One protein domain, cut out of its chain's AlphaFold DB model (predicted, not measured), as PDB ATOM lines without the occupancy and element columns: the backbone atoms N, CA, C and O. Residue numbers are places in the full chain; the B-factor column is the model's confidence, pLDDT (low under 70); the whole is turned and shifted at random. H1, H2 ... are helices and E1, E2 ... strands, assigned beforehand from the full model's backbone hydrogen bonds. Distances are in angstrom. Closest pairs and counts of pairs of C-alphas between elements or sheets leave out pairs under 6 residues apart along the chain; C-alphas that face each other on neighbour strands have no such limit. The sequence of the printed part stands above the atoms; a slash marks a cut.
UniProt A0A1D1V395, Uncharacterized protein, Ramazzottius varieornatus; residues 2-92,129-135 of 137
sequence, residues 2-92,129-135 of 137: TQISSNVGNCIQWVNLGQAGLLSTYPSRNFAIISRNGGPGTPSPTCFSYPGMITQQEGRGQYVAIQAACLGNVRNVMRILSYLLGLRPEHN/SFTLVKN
ATOM      1  N   THR A   2      16.806 -34.980   9.104       72.50
ATOM      2  CA  THR A   2      15.487 -34.327   9.178       72.50
ATOM      3  C   THR A   2      15.476 -32.881   8.669       72.50
ATOM      4  O   THR A   2      14.550 -32.473   7.982       72.50
ATOM      5  N   GLN A   3      16.547 -32.125   8.917       77.75
ATOM      6  CA  GLN A   3      16.627 -30.717   8.521       77.75
ATOM      7  C   GLN A   3      16.763 -30.507   6.997       77.75
ATOM      8  O   GLN A   3      16.277 -29.511   6.476       77.75
ATOM      9  N   ILE A   4      17.374 -31.431   6.240       75.06
ATOM     10  CA  ILE A   4      17.363 -31.287   4.772       75.06
ATOM     11  C   ILE A   4      15.974 -31.608   4.214       75.06
ATOM     12  O   ILE A   4      15.539 -30.933   3.292       75.06
ATOM     13  N   SER A   5      15.259 -32.569   4.816       77.94
ATOM     14  CA  SER A   5      13.867 -32.881   4.475       77.94
ATOM     15  C   SER A   5      12.936 -31.697   4.741       77.94
ATOM     16  O   SER A   5      12.136 -31.376   3.870       77.94
ATOM     17  N   SER A   6      13.088 -30.980   5.861       83.06
ATOM     18  CA  SER A   6      12.295 -29.767   6.118       83.06
ATOM     19  C   SER A   6      12.592 -28.653   5.116       83.06
ATOM     20  O   SER A   6      11.672 -28.034   4.590       83.06
ATOM     21  N   ASN A   7      13.871 -28.433   4.793       78.75
ATOM     22  CA  ASN A   7      14.292 -27.360   3.884       78.75
ATOM     23  C   ASN A   7      13.803 -27.556   2.440       78.75
ATOM     24  O   ASN A   7      13.702 -26.588   1.696       78.75
ATOM     25  N   VAL A   8      13.505 -28.795   2.044       77.75
ATOM     26  CA  VAL A   8      12.949 -29.137   0.723       77.75
ATOM     27  C   VAL A   8      11.437 -29.386   0.768       77.75
ATOM     28  O   VAL A   8      10.891 -30.048  -0.111       77.75
ATOM     29  N   GLY A   9      10.739 -28.892   1.796       81.69
ATOM     30  CA  GLY A   9       9.278 -28.979   1.886       81.69
ATOM     31  C   GLY A   9       8.749 -30.379   2.210       81.69
ATOM     32  O   GLY A   9       7.656 -30.734   1.787       81.69
ATOM     33  N   ASN A  10       9.527 -31.197   2.924       82.38
ATOM     34  CA  ASN A  10       9.191 -32.559   3.363       82.38
ATOM     35  C   ASN A  10       8.900 -33.577   2.244       82.38
ATOM     36  O   ASN A  10       8.517 -34.707   2.531       82.38
ATOM     37  N   CYS A  11       9.150 -33.234   0.978       80.62
ATOM     38  CA  CYS A  11       8.936 -34.141  -0.156       80.62
ATOM     39  C   CYS A  11      10.041 -35.199  -0.334       80.62
ATOM     40  O   CYS A  11       9.934 -36.071  -1.196       80.62
ATOM     41  N   ILE A  12      11.108 -35.134   0.471       81.88
ATOM     42  CA  ILE A  12      12.258 -36.038   0.390       81.88
ATOM     43  C   ILE A  12      12.439 -36.751   1.719       81.88
ATOM     44  O   ILE A  12      12.620 -36.118   2.764       81.88
ATOM     45  N   GLN A  13      12.454 -38.079   1.658       82.56
ATOM     46  CA  GLN A  13      12.679 -38.946   2.803       82.56
ATOM     47  C   GLN A  13      13.975 -39.727   2.632       82.56
ATOM     48  O   GLN A  13      14.275 -40.256   1.564       82.56
ATOM     49  N   TRP A  14      14.738 -39.809   3.715       81.31
ATOM     50  CA  TRP A  14      15.974 -40.572   3.763       81.31
ATOM     51  C   TRP A  14      15.708 -41.861   4.526       81.31
ATOM     52  O   TRP A  14      15.573 -41.841   5.747       81.31
ATOM     53  N   VAL A  15      15.615 -42.969   3.799       81.62
ATOM     54  CA  VAL A  15      15.389 -44.298   4.376       81.62
ATOM     55  C   VAL A  15      16.698 -45.062   4.331       81.62
ATOM     56  O   VAL A  15      17.320 -45.086   3.276       81.62
ATOM     57  N   ASN A  16      17.102 -45.656   5.455       80.69
ATOM     58  CA  ASN A  16      18.274 -46.524   5.529       80.69
ATOM     59  C   ASN A  16      17.924 -47.909   4.964       80.69
ATOM     60  O   ASN A  16      16.975 -48.535   5.435       80.69
ATOM     61  N   LEU A  17      18.681 -48.387   3.975       75.94
ATOM     62  CA  LEU A  17      18.544 -49.755   3.473       75.94
ATOM     63  C   LEU A  17      19.513 -50.672   4.224       75.94
ATOM     64  O   LEU A  17      20.725 -50.566   4.061       75.94
ATOM     65  N   GLY A  18      18.982 -51.597   5.025       72.19
ATOM     66  CA  GLY A  18      19.770 -52.726   5.528       72.19
ATOM     67  C   GLY A  18      20.106 -53.731   4.416       72.19
ATOM     68  O   GLY A  18      19.570 -53.638   3.311       72.19
ATOM     69  N   GLN A  19      20.928 -54.746   4.713       64.88
ATOM     70  CA  GLN A  19      21.255 -55.828   3.761       64.88
ATOM     71  C   GLN A  19      20.000 -56.516   3.191       64.88
ATOM     72  O   GLN A  19      19.937 -56.793   1.997       64.88
ATOM     73  N   ALA A  20      18.958 -56.698   4.009       56.50
ATOM     74  CA  ALA A  20      17.665 -57.217   3.557       56.50
ATOM     75  C   ALA A  20      16.951 -56.277   2.564       56.50
ATOM     76  O   ALA A  20      16.324 -56.745   1.622       56.50
ATOM     77  N   GLY A  21      17.091 -54.955   2.718       58.72
ATOM     78  CA  GLY A  21      16.519 -53.962   1.800       58.72
ATOM     79  C   GLY A  21      17.251 -53.868   0.458       58.72
ATOM     80  O   GLY A  21      16.650 -53.456  -0.532       58.72
ATOM     81  N   LEU A  22      18.524 -54.283   0.415       63.19
ATOM     82  CA  LEU A  22      19.303 -54.428  -0.821       63.19
ATOM     83  C   LEU A  22      18.944 -55.713  -1.585       63.19
ATOM     84  O   LEU A  22      18.995 -55.715  -2.811       63.19
ATOM     85  N   LEU A  23      18.576 -56.786  -0.873       56.56
ATOM     86  CA  LEU A  23      18.358 -58.118  -1.450       56.56
ATOM     87  C   LEU A  23      16.884 -58.485  -1.694       56.56
ATOM     88  O   LEU A  23      16.622 -59.262  -2.606       56.56
ATOM     89  N   SER A  24      15.920 -57.973  -0.915       55.75
ATOM     90  CA  SER A  24      14.551 -58.525  -0.926       55.75
ATOM     91  C   SER A  24      13.461 -57.617  -1.484       55.75
ATOM     92  O   SER A  24      12.391 -58.120  -1.811       55.75
ATOM     93  N   THR A  25      13.671 -56.301  -1.599       49.97
ATOM     94  CA  THR A  25      12.522 -55.407  -1.847       49.97
ATOM     95  C   THR A  25      12.490 -54.786  -3.240       49.97
ATOM     96  O   THR A  25      11.394 -54.599  -3.757       49.97
ATOM     97  N   TYR A  26      13.623 -54.494  -3.899       52.47
ATOM     98  CA  TYR A  26      13.601 -53.906  -5.251       52.47
ATOM     99  C   TYR A  26      14.897 -54.157  -6.054       52.47
ATOM    100  O   TYR A  26      15.813 -53.335  -5.974       52.47
ATOM    101  N   PRO A  27      14.971 -55.199  -6.906       54.50
ATOM    102  CA  PRO A  27      16.163 -55.519  -7.709       54.50
ATOM    103  C   PRO A  27      16.534 -54.453  -8.764       54.50
ATOM    104  O   PRO A  27      17.536 -54.584  -9.456       54.50
ATOM    105  N   SER A  28      15.746 -53.380  -8.889       60.75
ATOM    106  CA  SER A  28      15.903 -52.324  -9.895       60.75
ATOM    107  C   SER A  28      15.884 -50.900  -9.320       60.75
ATOM    108  O   SER A  28      15.615 -49.942 -10.053       60.75
ATOM    109  N   ARG A  29      16.082 -50.718  -8.005       70.12
ATOM    110  CA  ARG A  29      16.155 -49.371  -7.416       70.12
ATOM    111  C   ARG A  29      17.571 -48.829  -7.446       70.12
ATOM    112  O   ARG A  29      18.543 -49.521  -7.174       70.12
ATOM    113  N   ASN A  30      17.651 -47.535  -7.715       77.44
ATOM    114  CA  ASN A  30      18.881 -46.787  -7.577       77.44
ATOM    115  C   ASN A  30      18.972 -46.250  -6.151       77.44
ATOM    116  O   ASN A  30      18.030 -45.635  -5.649       77.44
ATOM    117  N   PHE A  31      20.108 -46.479  -5.514       81.50
ATOM    118  CA  PHE A  31      20.409 -46.020  -4.165       81.50
ATOM    119  C   PHE A  31      21.792 -45.383  -4.160       81.50
ATOM    120  O   PHE A  31      22.579 -45.599  -5.084       81.50
ATOM    121  N   ALA A  32      22.100 -44.605  -3.126       84.44
ATOM    122  CA  ALA A  32      23.459 -44.122  -2.921       84.44
ATOM    123  C   ALA A  32      24.071 -44.689  -1.645       84.44
ATOM    124  O   ALA A  32      23.398 -44.830  -0.623       84.44
ATOM    125  N   ILE A  33      25.361 -44.992  -1.721       85.88
ATOM    126  CA  ILE A  33      26.171 -45.542  -0.643       85.88
ATOM    127  C   ILE A  33      27.047 -44.416  -0.112       85.88
ATOM    128  O   ILE A  33      27.970 -43.952  -0.787       85.88
ATOM    129  N   ILE A  34      26.778 -43.985   1.118       87.00
ATOM    130  CA  ILE A  34      27.626 -43.011   1.801       87.00
ATOM    131  C   ILE A  34      28.737 -43.763   2.522       87.00
ATOM    132  O   ILE A  34      28.477 -44.580   3.405       87.00
ATOM    133  N   SER A  35      29.979 -43.457   2.161       86.94
ATOM    134  CA  SER A  35      31.173 -44.002   2.805       86.94
ATOM    135  C   SER A  35      32.243 -42.923   2.961       86.94
ATOM    136  O   SER A  35      32.169 -41.863   2.341       86.94
ATOM    137  N   ARG A  36      33.269 -43.186   3.775       82.81
ATOM    138  CA  ARG A  36      34.426 -42.280   3.869       82.81
ATOM    139  C   ARG A  36      35.297 -42.321   2.610       82.81
ATOM    140  O   ARG A  36      35.901 -41.314   2.265       82.81
ATOM    141  N   ASN A  37      35.322 -43.460   1.919       80.25
ATOM    142  CA  ASN A  37      36.264 -43.709   0.826       80.25
ATOM    143  C   ASN A  37      35.683 -43.382  -0.556       80.25
ATOM    144  O   ASN A  37      36.442 -43.171  -1.494       80.25
ATOM    145  N   GLY A  38      34.355 -43.289  -0.685       80.00
ATOM    146  CA  GLY A  38      33.703 -43.009  -1.966       80.00
ATOM    147  C   GLY A  38      33.634 -44.204  -2.916       80.00
ATOM    148  O   GLY A  38      33.404 -43.994  -4.100       80.00
ATOM    149  N   GLY A  39      33.811 -45.430  -2.414       81.38
ATOM    150  CA  GLY A  39      33.749 -46.662  -3.203       81.38
ATOM    151  C   GLY A  39      34.798 -47.699  -2.800       81.38
ATOM    152  O   GLY A  39      35.594 -47.446  -1.891       81.38
ATOM    153  N   PRO A  40      34.786 -48.879  -3.445       73.94
ATOM    154  CA  PRO A  40      35.888 -49.831  -3.373       73.94
ATOM    155  C   PRO A  40      37.130 -49.260  -4.077       73.94
ATOM    156  O   PRO A  40      37.019 -48.671  -5.151       73.94
ATOM    157  N   GLY A  41      38.310 -49.450  -3.483       74.50
ATOM    158  CA  GLY A  41      39.586 -48.960  -4.016       74.50
ATOM    159  C   GLY A  41      40.179 -47.802  -3.213       74.50
ATOM    160  O   GLY A  41      39.969 -47.699  -2.003       74.50
ATOM    161  N   THR A  42      40.966 -46.955  -3.883       73.69
ATOM    162  CA  THR A  42      41.688 -45.847  -3.246       73.69
ATOM    163  C   THR A  42      40.710 -44.846  -2.628       73.69
ATOM    164  O   THR A  42      39.842 -44.336  -3.343       73.69
ATOM    165  N   PRO A  43      40.841 -44.519  -1.328       76.75
ATOM    166  CA  PRO A  43      40.005 -43.514  -0.692       76.75
ATOM    167  C   PRO A  43      40.102 -42.184  -1.429       76.75
ATOM    168  O   PRO A  43      41.197 -41.674  -1.671       76.75
ATOM    169  N   SER A  44      38.955 -41.599  -1.764       79.31
ATOM    170  CA  SER A  44      38.957 -40.256  -2.332       79.31
ATOM    171  C   SER A  44      39.552 -39.271  -1.330       79.31
ATOM    172  O   SER A  44      39.138 -39.294  -0.179       79.31
ATOM    173  N   PRO A  45      40.477 -38.384  -1.727       78.81
ATOM    174  CA  PRO A  45      41.087 -37.407  -0.823       78.81
ATOM    175  C   PRO A  45      40.137 -36.259  -0.445       78.81
ATOM    176  O   PRO A  45      40.512 -35.374   0.318       78.81
ATOM    177  N   THR A  46      38.933 -36.224  -1.023       83.31
ATOM    178  CA  THR A  46      37.962 -35.144  -0.835       83.31
ATOM    179  C   THR A  46      36.545 -35.689  -0.731       83.31
ATOM    180  O   THR A  46      36.250 -36.814  -1.135       83.31
ATOM    181  N   CYS A  47      35.631 -34.870  -0.217       86.25
ATOM    182  CA  CYS A  47      34.218 -35.218  -0.206       86.25
ATOM    183  C   CYS A  47      33.554 -34.818  -1.510       86.25
ATOM    184  O   CYS A  47      33.662 -33.673  -1.953       86.25
ATOM    185  N   PHE A  48      32.817 -35.753  -2.092       86.31
ATOM    186  CA  PHE A  48      32.163 -35.541  -3.367       86.31
ATOM    187  C   PHE A  48      30.849 -36.305  -3.443       86.31
ATOM    188  O   PHE A  48      30.612 -37.290  -2.743       86.31
ATOM    189  N   SER A  49      30.003 -35.816  -4.335       88.38
ATOM    190  CA  SER A  49      28.756 -36.433  -4.745       88.38
ATOM    191  C   SER A  49      28.478 -36.020  -6.186       88.38
ATOM    192  O   SER A  49      28.888 -34.933  -6.608       88.38
ATOM    193  N   TYR A  50      27.786 -36.872  -6.933       85.56
ATOM    194  CA  TYR A  50      27.363 -36.553  -8.288       85.56
ATOM    195  C   TYR A  50      25.993 -35.868  -8.281       85.56
ATOM    196  O   TYR A  50      25.119 -36.265  -7.506       85.56
ATOM    197  N   PRO A  51      25.785 -34.848  -9.137       86.75
ATOM    198  CA  PRO A  51      24.486 -34.223  -9.314       86.75
ATOM    199  C   PRO A  51      23.437 -35.208  -9.841       86.75
ATOM    200  O   PRO A  51      23.461 -35.572 -11.016       86.75
ATOM    201  N   GLY A  52      22.486 -35.573  -8.991       84.94
ATOM    202  CA  GLY A  52      21.408 -36.498  -9.307       84.94
ATOM    203  C   GLY A  52      21.825 -37.953  -9.124       84.94
ATOM    204  O   GLY A  52      22.847 -38.267  -8.510       84.94
ATOM    205  N   MET A  53      21.001 -38.840  -9.669       81.88
ATOM    206  CA  MET A  53      21.210 -40.276  -9.595       81.88
ATOM    207  C   MET A  53      21.592 -40.822 -10.975       81.88
ATOM    208  O   MET A  53      20.908 -40.571 -11.969       81.88
ATOM    209  N   ILE A  54      22.703 -41.555 -11.022       78.94
ATOM    210  CA  ILE A  54      23.228 -42.201 -12.224       78.94
ATOM    211  C   ILE A  54      22.571 -43.579 -12.364       78.94
ATOM    212  O   ILE A  54      22.853 -44.497 -11.600       78.94
ATOM    213  N   THR A  55      21.717 -43.743 -13.375       73.81
ATOM    214  CA  THR A  55      20.966 -44.992 -13.616       73.81
ATOM    215  C   THR A  55      21.794 -46.098 -14.272       73.81
ATOM    216  O   THR A  55      21.360 -47.243 -14.311       73.81
ATOM    217  N   GLN A  56      22.980 -45.778 -14.796       71.06
ATOM    218  CA  GLN A  56      23.863 -46.722 -15.499       71.06
ATOM    219  C   GLN A  56      24.651 -47.652 -14.561       71.06
ATOM    220  O   GLN A  56      25.519 -48.385 -15.010       71.06
ATOM    221  N   GLN A  57      24.386 -47.615 -13.254       67.56
ATOM    222  CA  GLN A  57      25.145 -48.393 -12.275       67.56
ATOM    223  C   GLN A  57      24.563 -49.781 -11.990       67.56
ATOM    224  O   GLN A  57      25.047 -50.438 -11.077       67.56
ATOM    225  N   GLU A  58      23.558 -50.234 -12.753       64.69
ATOM    226  CA  GLU A  58      23.051 -51.623 -12.747       64.69
ATOM    227  C   GLU A  58      22.819 -52.202 -11.334       64.69
ATOM    228  O   GLU A  58      23.202 -53.327 -11.028       64.69
ATOM    229  N   GLY A  59      22.249 -51.407 -10.422       64.69
ATOM    230  CA  GLY A  59      21.980 -51.847  -9.045       64.69
ATOM    231  C   GLY A  59      23.198 -51.895  -8.109       64.69
ATOM    232  O   GLY A  59      23.057 -52.283  -6.954       64.69
ATOM    233  N   ARG A  60      24.383 -51.446  -8.546       72.12
ATOM    234  CA  ARG A  60      25.602 -51.355  -7.712       72.12
ATOM    235  C   ARG A  60      25.611 -50.156  -6.759       72.12
ATOM    236  O   ARG A  60      26.427 -50.107  -5.844       72.12
ATOM    237  N   GLY A  61      24.683 -49.222  -6.955       77.94
ATOM    238  CA  GLY A  61      24.533 -48.025  -6.138       77.94
ATOM    239  C   GLY A  61      25.587 -46.949  -6.412       77.94
ATOM    240  O   GLY A  61      26.715 -47.220  -6.818       77.94
ATOM    241  N   GLN A  62      25.202 -45.701  -6.156       85.12
ATOM    242  CA  GLN A  62      26.043 -44.528  -6.366       85.12
ATOM    243  C   GLN A  62      26.854 -44.204  -5.128       85.12
ATOM    244  O   GLN A  62      26.311 -43.842  -4.087       85.12
ATOM    245  N   TYR A  63      28.173 -44.285  -5.243       86.94
ATOM    246  CA  TYR A  63      29.041 -43.954  -4.128       86.94
ATOM    247  C   TYR A  63      29.160 -42.447  -3.906       86.94
ATOM    248  O   TYR A  63      29.256 -41.644  -4.835       86.94
ATOM    249  N   VAL A  64      29.174 -42.089  -2.628       88.69
ATOM    250  CA  VAL A  64      29.344 -40.732  -2.117       88.69
ATOM    251  C   VAL A  64      30.444 -40.775  -1.073       88.69
ATOM    252  O   VAL A  64      30.394 -41.605  -0.159       88.69
ATOM    253  N   ALA A  65      31.423 -39.878  -1.191       89.69
ATOM    254  CA  ALA A  65      32.471 -39.730  -0.191       89.69
ATOM    255  C   ALA A  65      32.109 -38.618   0.795       89.69
ATOM    256  O   ALA A  65      31.998 -37.450   0.414       89.69
ATOM    257  N   ILE A  66      31.966 -38.973   2.070       88.50
ATOM    258  CA  ILE A  66      31.860 -38.017   3.177       88.50
ATOM    259  C   ILE A  66      32.927 -38.375   4.209       88.50
ATOM    260  O   ILE A  66      32.767 -39.290   5.015       88.50
ATOM    261  N   GLN A  67      34.039 -37.650   4.159       86.25
ATOM    262  CA  GLN A  67      35.163 -37.799   5.078       86.25
ATOM    263  C   GLN A  67      34.977 -36.972   6.350       86.25
ATOM    264  O   GLN A  67      34.176 -36.037   6.383       86.25
ATOM    265  N   ALA A  68      35.793 -37.259   7.371       82.06
ATOM    266  CA  ALA A  68      35.806 -36.522   8.636       82.06
ATOM    267  C   ALA A  68      35.971 -35.004   8.438       82.06
ATOM    268  O   ALA A  68      35.252 -34.227   9.063       82.06
ATOM    269  N   ALA A  69      36.814 -34.585   7.487       81.38
ATOM    270  CA  ALA A  69      37.003 -33.176   7.135       81.38
ATOM    271  C   ALA A  69      35.696 -32.458   6.732       81.38
ATOM    272  O   ALA A  69      35.560 -31.251   6.917       81.38
ATOM    273  N   CYS A  70      34.702 -33.189   6.221       80.62
ATOM    274  CA  CYS A  70      33.414 -32.629   5.801       80.62
ATOM    275  C   CYS A  70      32.325 -32.734   6.864       80.62
ATOM    276  O   CYS A  70      31.279 -32.102   6.718       80.62
ATOM    277  N   LEU A  71      32.570 -33.495   7.932       83.88
ATOM    278  CA  LEU A  71      31.657 -33.634   9.065       83.88
ATOM    279  C   LEU A  71      31.781 -32.479  10.066       83.88
ATOM    280  O   LEU A  71      30.898 -32.322  10.901       83.88
ATOM    281  N   GLY A  72      32.812 -31.633   9.948       83.00
ATOM    282  CA  GLY A  72      33.007 -30.471  10.823       83.00
ATOM    283  C   GLY A  72      31.882 -29.429  10.759       83.00
ATOM    284  O   GLY A  72      31.769 -28.597  11.652       83.00
ATOM    285  N   ASN A  73      31.024 -29.467   9.732       84.56
ATOM    286  CA  ASN A  73      29.836 -28.620   9.656       84.56
ATOM    287  C   ASN A  73      28.675 -29.360   8.978       84.56
ATOM    288  O   ASN A  73      28.797 -29.829   7.843       84.56
ATOM    289  N   VAL A  74      27.512 -29.381   9.631       85.56
ATOM    290  CA  VAL A  74      26.272 -29.970   9.097       85.56
ATOM    291  C   VAL A  74      25.917 -29.395   7.719       85.56
ATOM    292  O   VAL A  74      25.478 -30.129   6.834       85.56
ATOM    293  N   ARG A  75      26.176 -28.102   7.487       85.00
ATOM    294  CA  ARG A  75      25.929 -27.429   6.204       85.00
ATOM    295  C   ARG A  75      26.750 -28.029   5.058       85.00
ATOM    296  O   ARG A  75      26.246 -28.112   3.940       85.00
ATOM    297  N   ASN A  76      27.976 -28.489   5.321       86.06
ATOM    298  CA  ASN A  76      28.815 -29.130   4.304       86.06
ATOM    299  C   ASN A  76      28.246 -30.491   3.904       86.06
ATOM    300  O   ASN A  76      28.142 -30.793   2.716       86.06
ATOM    301  N   VAL A  77      27.790 -31.272   4.885       87.25
ATOM    302  CA  VAL A  77      27.103 -32.546   4.633       87.25
ATOM    303  C   VAL A  77      25.824 -32.313   3.832       87.25
ATOM    304  O   VAL A  77      25.599 -32.980   2.826       87.25
ATOM    305  N   MET A  78      25.014 -31.319   4.206       87.62
ATOM    306  CA  MET A  78      23.805 -30.970   3.456       87.62
ATOM    307  C   MET A  78      24.089 -30.548   2.021       87.62
ATOM    308  O   MET A  78      23.340 -30.923   1.126       87.62
ATOM    309  N   ARG A  79      25.172 -29.801   1.788       86.94
ATOM    310  CA  ARG A  79      25.605 -29.416   0.441       86.94
ATOM    311  C   ARG A  79      25.970 -30.635  -0.412       86.94
ATOM    312  O   ARG A  79      25.654 -30.670  -1.592       86.94
ATOM    313  N   ILE A  80      26.628 -31.638   0.164       88.50
ATOM    314  CA  ILE A  80      26.965 -32.876  -0.558       88.50
ATOM    315  C   ILE A  80      25.694 -33.682  -0.857       88.50
ATOM    316  O   ILE A  80      25.520 -34.198  -1.961       88.50
ATOM    317  N   LEU A  81      24.778 -33.759   0.112       87.88
ATOM    318  CA  LEU A  81      23.493 -34.434  -0.053       87.88
ATOM    319  C   LEU A  81      22.580 -33.721  -1.057       87.88
ATOM    320  O   LEU A  81      21.860 -34.390  -1.789       87.88
ATOM    321  N   SER A  82      22.618 -32.391  -1.147       87.31
ATOM    322  CA  SER A  82      21.823 -31.651  -2.130       87.31
ATOM    323  C   SER A  82      22.271 -31.933  -3.563       87.31
ATOM    324  O   SER A  82      21.432 -31.971  -4.461       87.31
ATOM    325  N   TYR A  83      23.555 -32.237  -3.778       88.56
ATOM    326  CA  TYR A  83      24.020 -32.718  -5.076       88.56
ATOM    327  C   TYR A  83      23.349 -34.038  -5.460       88.56
ATOM    328  O   TYR A  83      22.910 -34.164  -6.594       88.56
ATOM    329  N   LEU A  84      23.116 -34.970  -4.530       86.00
ATOM    330  CA  LEU A  84      22.379 -36.209  -4.845       86.00
ATOM    331  C   LEU A  84      20.960 -35.951  -5.352       86.00
ATOM    332  O   LEU A  84      20.439 -36.711  -6.161       86.00
ATOM    333  N   LEU A  85      20.356 -34.847  -4.918       85.62
ATOM    334  CA  LEU A  85      19.035 -34.416  -5.370       85.62
ATOM    335  C   LEU A  85      19.059 -33.763  -6.762       85.62
ATOM    336  O   LEU A  85      18.018 -33.366  -7.274       85.62
ATOM    337  N   GLY A  86      20.235 -33.630  -7.380       85.62
ATOM    338  CA  GLY A  86      20.419 -32.974  -8.674       85.62
ATOM    339  C   GLY A  86      20.666 -31.473  -8.584       85.62
ATOM    340  O   GLY A  86      20.865 -30.832  -9.620       85.62
ATOM    341  N   LEU A  87      20.692 -30.907  -7.374       85.50
ATOM    342  CA  LEU A  87      21.014 -29.498  -7.190       85.50
ATOM    343  C   LEU A  87      22.497 -29.267  -7.481       85.50
ATOM    344  O   LEU A  87      23.350 -30.125  -7.265       85.50
ATOM    345  N   ARG A  88      22.811 -28.091  -8.008       85.69
ATOM    346  CA  ARG A  88      24.179 -27.659  -8.298       85.69
ATOM    347  C   ARG A  88      24.444 -26.342  -7.577       85.69
ATOM    348  O   ARG A  88      23.490 -25.698  -7.146       85.69
ATOM    349  N   PRO A  89      25.713 -25.938  -7.420       85.75
ATOM    350  CA  PRO A  89      26.017 -24.612  -6.902       85.75
ATOM    351  C   PRO A  89      25.327 -23.518  -7.727       85.75
ATOM    352  O   PRO A  89      25.316 -23.600  -8.955       85.75
ATOM    353  N   GLU A  90      24.790 -22.494  -7.062       86.00
ATOM    354  CA  GLU A  90      24.053 -21.407  -7.731       86.00
ATOM    355  C   GLU A  90      24.940 -20.646  -8.725       86.00
ATOM    356  O   GLU A  90      24.494 -20.251  -9.799       86.00
ATOM    357  N   HIS A  91      26.239 -20.540  -8.435       84.12
ATOM    358  CA  HIS A  91      27.211 -19.941  -9.347       84.12
ATOM    359  C   HIS A  91      27.434 -20.752 -10.632       84.12
ATOM    360  O   HIS A  91      28.145 -20.286 -11.506       84.12
ATOM    361  N   ASN A  92      26.851 -21.944 -10.787       84.44
ATOM    362  CA  ASN A  92      26.900 -22.707 -12.041       84.44
ATOM    363  C   ASN A  92      25.639 -22.524 -12.891       84.44
ATOM    364  O   ASN A  92      25.490 -23.198 -13.909       84.44
ATOM    365  N   SER A 129      12.136 -41.146  -6.785       36.25
ATOM    366  CA  SER A 129      12.467 -40.989  -5.369       36.25
ATOM    367  C   SER A 129      13.809 -41.612  -5.000       36.25
ATOM    368  O   SER A 129      14.138 -42.718  -5.429       36.25
ATOM    369  N   PHE A 130      14.550 -40.874  -4.179       39.97
ATOM    370  CA  PHE A 130      15.893 -41.188  -3.712       39.97
ATOM    371  C   PHE A 130      15.870 -42.027  -2.425       39.97
ATOM    372  O   PHE A 130      14.966 -41.882  -1.603       39.97
ATOM    373  N   THR A 131      16.857 -42.902  -2.217       39.09
ATOM    374  CA  THR A 131      16.997 -43.687  -0.977       39.09
ATOM    375  C   THR A 131      18.482 -43.878  -0.629       39.09
ATOM    376  O   THR A 131      19.289 -44.155  -1.517       39.09
ATOM    377  N   LEU A 132      18.864 -43.673   0.643       38.38
ATOM    378  CA  LEU A 132      20.262 -43.668   1.105       38.38
ATOM    379  C   LEU A 132      20.642 -44.918   1.883       38.38
ATOM    380  O   LEU A 132      19.925 -45.357   2.769       38.38
ATOM    381  N   VAL A 133      21.875 -45.367   1.699       38.97
ATOM    382  CA  VAL A 133      22.496 -46.386   2.543       38.97
ATOM    383  C   VAL A 133      23.623 -45.747   3.339       38.97
ATOM    384  O   VAL A 133      24.547 -45.159   2.770       38.97
ATOM    385  N   LYS A 134      23.545 -45.852   4.668       36.16
ATOM    386  CA  LYS A 134      24.645 -45.508   5.571       36.16
ATOM    387  C   LYS A 134      25.311 -46.812   6.000       36.16
ATOM    388  O   LYS A 134      24.725 -47.540   6.793       36.16
ATOM    389  N   ASN A 135      26.526 -47.073   5.518       34.66
ATOM    390  CA  ASN A 135      27.366 -48.126   6.086       34.66
ATOM    391  C   ASN A 135      28.180 -47.543   7.243       34.66
ATOM    392  O   ASN A 135      28.964 -46.610   7.065       34.66
TER     393      ASN A 135
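This is residues 2 to 92 and 129 to 135 of the 137 residues of an uncharacterized protein of Ramazzottius varieornatus (UniProt A0A1D1V395). What is the picture? There is little regular structure: a small parallel sheet, ordered E2 E1 E3, sits amid long loops, H4 grazing it and H2 far out. What is printed? The printed part has 98 residues, 37 in four named helices and three strands, H1 H2 E1 E2 H3 H4 E3, class mixed; it is compact, radius of gyration of the C-alphas 13.5 A, spanning 38 by 36 by 24 A.

How do the strands pair? E1, residues 32 to 35, has parallel neighbours E2, residues 62 to 65, with N 33 and O 62 2.8 A apart, and E3, residues 132 to 134, with N 133 and O 32 2.8 A apart, both within hydrogen-bond range. Where are the helices? H4, residues 74 to 84, only grazes the sheet with residues 80 to 84, and only just touches H3, residues 68 to 71, only at the corner, with 3 pairs of C-alphas within 8 A, the closest being Cys 70 and Asn 76, 6.0 A. H1, residues 2 to 7, is close but not clearly touching H4, closest C-alphas Ile 4 and Met 78, 6.6 A; H2, residues 19 to 23, touches no helix. Every O i to N i+4 pair is within hydrogen-bond range in H1 and H2, 6 of 7 in H4; H3 is too short for one.

Where does H1 begin? C-alpha 2 is at (15.487, -34.327, 9.178). How long are the longer elements? H4 measures 15.8 A, E2 10.1 A and E1 9.6 A.

Where is the cut? Residues 93 to 128 are not printed, and C-alphas 92 and 129 are 24.2 A apart. Which links are long, and where is confidence low? H1 to H2 and E1 to E2 are long links; pLDDT is under 70 at residues 19 to 28, 57 to 59 and 129 to 135.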